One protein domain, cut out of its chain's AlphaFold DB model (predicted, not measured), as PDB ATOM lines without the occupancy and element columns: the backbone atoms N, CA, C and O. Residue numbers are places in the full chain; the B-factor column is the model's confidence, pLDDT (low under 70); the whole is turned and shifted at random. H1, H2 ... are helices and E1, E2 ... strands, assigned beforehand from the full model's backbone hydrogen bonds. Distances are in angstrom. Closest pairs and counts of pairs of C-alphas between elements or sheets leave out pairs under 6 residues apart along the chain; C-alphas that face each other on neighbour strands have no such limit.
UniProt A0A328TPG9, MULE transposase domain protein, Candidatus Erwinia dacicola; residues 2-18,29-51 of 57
ATOM      1  N   GLY A   2      34.542 -14.945 -40.525       53.62
ATOM      2  CA  GLY A   2      33.288 -15.395 -39.930       53.62
ATOM      3  C   GLY A   2      32.233 -15.347 -41.020       53.62
ATOM      4  O   GLY A   2      32.083 -14.304 -41.639       53.62
ATOM      5  N   ILE A   3      31.579 -16.474 -41.293       57.53
ATOM      6  CA  ILE A   3      30.329 -16.462 -42.047       57.53
ATOM      7  C   ILE A   3      29.371 -15.635 -41.193       57.53
ATOM      8  O   ILE A   3      29.075 -16.025 -40.059       57.53
ATOM      9  N   ASP A   4      28.960 -14.473 -41.687       66.56
ATOM     10  CA  ASP A   4      27.971 -13.645 -41.010       66.56
ATOM     11  C   ASP A   4      26.730 -14.503 -40.720       66.56
ATOM     12  O   ASP A   4      26.260 -15.253 -41.578       66.56
ATOM     13  N   GLU A   5      26.165 -14.422 -39.512       66.25
ATOM     14  CA  GLU A   5      25.023 -15.266 -39.110       66.25
ATOM     15  C   GLU A   5      23.827 -15.147 -40.074       66.25
ATOM     16  O   GLU A   5      23.056 -16.094 -40.259       66.25
ATOM     17  N   SER A   6      23.706 -13.993 -40.738       68.62
ATOM     18  CA  SER A   6      22.723 -13.741 -41.795       68.62
ATOM     19  C   SER A   6      23.000 -14.542 -43.072       68.62
ATOM     20  O   SER A   6      22.065 -15.069 -43.676       68.62
ATOM     21  N   GLU A   7      24.267 -14.679 -43.464       73.00
ATOM     22  CA  GLU A   7      24.691 -15.484 -44.613       73.00
ATOM     23  C   GLU A   7      24.496 -16.976 -44.324       73.00
ATOM     24  O   GLU A   7      23.924 -17.701 -45.142       73.00
ATOM     25  N   ALA A   8      24.837 -17.415 -43.108       78.31
ATOM     26  CA  ALA A   8      24.572 -18.778 -42.657       78.31
ATOM     27  C   ALA A   8      23.071 -19.107 -42.719       78.31
ATOM     28  O   ALA A   8      22.681 -20.165 -43.210       78.31
ATOM     29  N   LYS A   9      22.201 -18.193 -42.270       78.69
ATOM     30  CA  LYS A   9      20.745 -18.385 -42.337       78.69
ATOM     31  C   LYS A   9      20.244 -18.502 -43.780       78.69
ATOM     32  O   LYS A   9      19.436 -19.386 -44.060       78.69
ATOM     33  N   ALA A  10      20.703 -17.629 -44.678       83.12
ATOM     34  CA  ALA A  10      20.313 -17.663 -46.087       83.12
ATOM     35  C   ALA A  10      20.749 -18.971 -46.765       83.12
ATOM     36  O   ALA A  10      19.958 -19.584 -47.486       83.12
ATOM     37  N   PHE A  11      21.963 -19.441 -46.463       84.31
ATOM     38  CA  PHE A  11      22.466 -20.734 -46.921       84.31
ATOM     39  C   PHE A  11      21.576 -21.892 -46.451       84.31
ATOM     40  O   PHE A  11      21.103 -22.682 -47.272       84.31
ATOM     41  N   TRP A  12      21.286 -21.973 -45.146       85.38
ATOM     42  CA  TRP A  12      20.441 -23.036 -44.597       85.38
ATOM     43  C   TRP A  12      19.022 -22.999 -45.157       85.38
ATOM     44  O   TRP A  12      18.450 -24.050 -45.431       85.38
ATOM     45  N   LEU A  13      18.459 -21.812 -45.381       85.44
ATOM     46  CA  LEU A  13      17.138 -21.668 -45.986       85.44
ATOM     47  C   LEU A  13      17.108 -22.239 -47.409       85.44
ATOM     48  O   LEU A  13      16.253 -23.068 -47.714       85.44
ATOM     49  N   ALA A  14      18.056 -21.835 -48.258       87.88
ATOM     50  CA  ALA A  14      18.153 -22.324 -49.632       87.88
ATOM     51  C   ALA A  14      18.369 -23.844 -49.673       87.88
ATOM     52  O   ALA A  14      17.713 -24.553 -50.438       87.88
ATOM     53  N   PHE A  15      19.231 -24.360 -48.793       86.25
ATOM     54  CA  PHE A  15      19.461 -25.792 -48.654       86.25
ATOM     55  C   PHE A  15      18.171 -26.536 -48.280       86.25
ATOM     56  O   PHE A  15      17.754 -27.432 -49.010       86.25
ATOM     57  N   LEU A  16      17.494 -26.141 -47.200       87.06
ATOM     58  CA  LEU A  16      16.269 -26.795 -46.724       87.06
ATOM     59  C   LEU A  16      15.115 -26.701 -47.734       87.06
ATOM     60  O   LEU A  16      14.379 -27.675 -47.902       87.06
ATOM     61  N   LEU A  17      14.981 -25.576 -48.443       88.62
ATOM     62  CA  LEU A  17      14.010 -25.422 -49.530       88.62
ATOM     63  C   LEU A  17      14.277 -26.417 -50.661       88.62
ATOM     64  O   LEU A  17      13.356 -27.122 -51.066       88.62
ATOM     65  N   SER A  18      15.535 -26.573 -51.081       88.38
ATOM     66  CA  SER A  18      15.892 -27.568 -52.100       88.38
ATOM     67  C   SER A  18      15.609 -29.006 -51.646       88.38
ATOM     68  O   SER A  18      15.300 -29.876 -52.458       88.38
ATOM     69  N   LEU A  29      12.894 -35.058 -36.889       76.69
ATOM     70  CA  LEU A  29      14.078 -34.814 -36.077       76.69
ATOM     71  C   LEU A  29      15.184 -34.222 -36.938       76.69
ATOM     72  O   LEU A  29      15.539 -34.795 -37.969       76.69
ATOM     73  N   VAL A  30      15.749 -33.111 -36.478       74.31
ATOM     74  CA  VAL A  30      16.999 -32.567 -37.010       74.31
ATOM     75  C   VAL A  30      18.006 -32.471 -35.873       74.31
ATOM     76  O   VAL A  30      17.699 -31.946 -34.802       74.31
ATOM     77  N   ILE A  31      19.198 -33.018 -36.112       75.69
ATOM     78  CA  ILE A  31      20.329 -32.969 -35.190       75.69
ATOM     79  C   ILE A  31      21.394 -32.087 -35.822       75.69
ATOM     80  O   ILE A  31      21.814 -32.326 -36.955       75.69
ATOM     81  N   SER A  32      21.834 -31.078 -35.083       72.38
ATOM     82  CA  SER A  32      22.912 -30.186 -35.496       72.38
ATOM     83  C   SER A  32      23.809 -29.840 -34.321       72.38
ATOM     84  O   SER A  32      23.339 -29.772 -33.183       72.38
ATOM     85  N   ASP A  33      25.080 -29.581 -34.607       67.12
ATOM     86  CA  ASP A  33      26.025 -29.020 -33.646       67.12
ATOM     87  C   ASP A  33      25.684 -27.533 -33.441       67.12
ATOM     88  O   ASP A  33      26.024 -26.689 -34.257       67.12
ATOM     89  N   ALA A  34      24.838 -27.250 -32.445       59.69
ATOM     90  CA  ALA A  34      24.534 -25.934 -31.866       59.69
ATOM     91  C   ALA A  34      24.566 -24.691 -32.800       59.69
ATOM     92  O   ALA A  34      25.123 -23.653 -32.440       59.69
ATOM     93  N   HIS A  35      23.923 -24.736 -33.973       70.88
ATOM     94  CA  HIS A  35      23.833 -23.577 -34.870       70.88
ATOM     95  C   HIS A  35      22.452 -22.908 -34.817       70.88
ATOM     96  O   HIS A  35      21.486 -23.369 -35.428       70.88
ATOM     97  N   SER A  36      22.375 -21.747 -34.155       71.69
ATOM     98  CA  SER A  36      21.159 -20.920 -34.051       71.69
ATOM     99  C   SER A  36      20.542 -20.554 -35.411       71.69
ATOM    100  O   SER A  36      19.320 -20.448 -35.541       71.69
ATOM    101  N   SER A  37      21.373 -20.392 -36.447       73.69
ATOM    102  CA  SER A  37      20.943 -20.047 -37.809       73.69
ATOM    103  C   SER A  37      20.177 -21.177 -38.503       73.69
ATOM    104  O   SER A  37      19.203 -20.906 -39.210       73.69
ATOM    105  N   LEU A  38      20.542 -22.440 -38.256       79.00
ATOM    106  CA  LEU A  38      19.835 -23.600 -38.801       79.00
ATOM    107  C   LEU A  38      18.451 -23.744 -38.169       79.00
ATOM    108  O   LEU A  38      17.471 -23.943 -38.885       79.00
ATOM    109  N   LYS A  39      18.345 -23.566 -36.849       78.50
ATOM    110  CA  LYS A  39      17.057 -23.583 -36.144       78.50
ATOM    111  C   LYS A  39      16.079 -22.558 -36.721       78.50
ATOM    112  O   LYS A  39      14.919 -22.877 -36.985       78.50
ATOM    113  N   ALA A  40      16.554 -21.335 -36.952       80.00
ATOM    114  CA  ALA A  40      15.742 -20.269 -37.529       80.00
ATOM    115  C   ALA A  40      15.289 -20.589 -38.965       80.00
ATOM    116  O   ALA A  40      14.159 -20.268 -39.332       80.00
ATOM    117  N   ALA A  41      16.146 -21.223 -39.771       82.81
ATOM    118  CA  ALA A  41      15.795 -21.651 -41.123       82.81
ATOM    119  C   ALA A  41      14.805 -22.831 -41.117       82.81
ATOM    120  O   ALA A  41      13.836 -22.821 -41.875       82.81
ATOM    121  N   LEU A  42      14.984 -23.804 -40.217       80.88
ATOM    122  CA  LEU A  42      14.078 -24.944 -40.048       80.88
ATOM    123  C   LEU A  42      12.656 -24.495 -39.724       80.88
ATOM    124  O   LEU A  42      11.732 -24.942 -40.387       80.88
ATOM    125  N   GLN A  43      12.478 -23.564 -38.784       79.44
ATOM    126  CA  GLN A  43      11.153 -23.039 -38.427       79.44
ATOM    127  C   GLN A  43      10.458 -22.306 -39.588       79.44
ATOM    128  O   GLN A  43       9.232 -22.282 -39.651       79.44
ATOM    129  N   GLN A  44      11.219 -21.721 -40.523       80.50
ATOM    130  CA  GLN A  44      10.648 -21.091 -41.720       80.50
ATOM    131  C   GLN A  44      10.229 -22.107 -42.792       80.50
ATOM    132  O   GLN A  44       9.275 -21.854 -43.524       80.50
ATOM    133  N   VAL A  45      10.920 -23.248 -42.903       80.06
ATOM    134  CA  VAL A  45      10.688 -24.234 -43.977       80.06
ATOM    135  C   VAL A  45       9.784 -25.396 -43.531       80.06
ATOM    136  O   VAL A  45       8.929 -25.848 -44.308       80.06
ATOM    137  N   PHE A  46       9.942 -25.849 -42.283       75.19
ATOM    138  CA  PHE A  46       9.285 -27.002 -41.666       75.19
ATOM    139  C   PHE A  46       8.633 -26.605 -40.328       75.19
ATOM    140  O   PHE A  46       9.271 -26.538 -39.283       75.19
ATOM    141  N   VAL A  47       7.318 -26.374 -40.358       67.50
ATOM    142  CA  VAL A  47       6.515 -25.876 -39.219       67.50
ATOM    143  C   VAL A  47       6.377 -26.891 -38.059       67.50
ATOM    144  O   VAL A  47       5.893 -26.535 -36.992       67.50
ATOM    145  N   GLN A  48       6.802 -28.150 -38.228       60.88
ATOM    146  CA  GLN A  48       6.484 -29.257 -37.304       60.88
ATOM    147  C   GLN A  48       7.699 -30.063 -36.807       60.88
ATOM    148  O   GLN A  48       7.534 -31.204 -36.384       60.88
ATOM    149  N   THR A  49       8.918 -29.523 -36.886       59.19
ATOM    150  CA  THR A  49      10.137 -30.306 -36.616       59.19
ATOM    151  C   THR A  49      10.795 -29.937 -35.286       59.19
ATOM    152  O   THR A  49      11.168 -28.783 -35.072       59.19
ATOM    153  N   ASP A  50      10.998 -30.937 -34.425       65.38
ATOM    154  CA  ASP A  50      11.792 -30.835 -33.199       65.38
ATOM    155  C   ASP A  50      13.304 -30.856 -33.511       65.38
ATOM    156  O   ASP A  50      13.810 -31.733 -34.220       65.38
ATOM    157  N   GLU A  51      14.048 -29.889 -32.963       62.91
ATOM    158  CA  GLU A  51      15.513 -29.823 -33.042       62.91
ATOM    159  C   GLU A  51      16.128 -30.353 -31.739       62.91
ATOM    160  O   GLU A  51      15.805 -29.883 -30.644       62.91
TER     161      GLU A  51
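Overview. This is residues 2 to 18 and 29 to 51 of the 57 residues of the protein "MULE transposase domain protein" of Candidatus Erwinia dacicola (UniProt A0A328TPG9). Two helices, H1 and H2, pack side by side and run the same way, and beyond H2 the chain makes an open ring: the single strand E1 turns into H2, and after H2 the last printed residues fold back to E1. In this ring residues 50 to 51 pair in parallel with residues 29 to 30 of E1, while H1 stands outside it. The printed part has 40 residues with two named helices and one named strand, in the order H1, E1, H2, and its class is mostly helix. It is compact, with a radius of gyration of the C-alphas of 9.7 A, and its C-alphas span 29 by 21 by 12 A.

Arrangement. Begin with the longest helix, H1, residues 5 to 18, and look from it to H2, residues 36 to 45. The two touch, with 21 pairs of C-alphas within 8 A; their closest C-alphas, those of Lys 9 and Ser 37, are 4.8 A apart. Their centres are 8.2 A apart, and they run the same way at a steep tilt of 36 degrees, only just past shallow. From H2 move on to E1, residues 29 to 32, where the closest C-alphas, those of Ser 32 and Leu 38, are 8.0 A apart and the centres 11.1 A. H1 and E1 are apart. E1 pairs with no named strand. Check the backbones of H1 and H2: in both, every O i to N i+4 pair is within hydrogen-bond range.

Along the chain. Find C-alpha 5 at (25.023, -15.266, -39.110); from there H1 runs 20.1 A to C-alpha 18 at (15.892, -27.568, -52.100). After the cut, find C-alpha 29 at (14.078, -34.814, -36.077), where E1 begins; it covers 10.0 A to C-alpha 32. A tight link of 3 residues leads to H2, which runs 14.8 A from C-alpha 36 to C-alpha 45 at (10.688, -24.234, -43.977).

Size, cuts and confidence. The two C-alphas farthest apart are those of Gly 2 and Gln 48, at 30.3 A, while the first and last printed C-alphas, those of Gly 2 and Glu 51, are 23.9 A apart. Look for the cut after Ser 18: residues 19 to 28 are not printed, and C-alphas 18 and 29 are 17.7 A apart across it. The link from H1 to E1 is the link across this cut. In the B-factor column of this predicted model, the mean pLDDT of the printed part is 74.8, and residues 2 to 6, 33 to 34 and 47 to 51 are under 70.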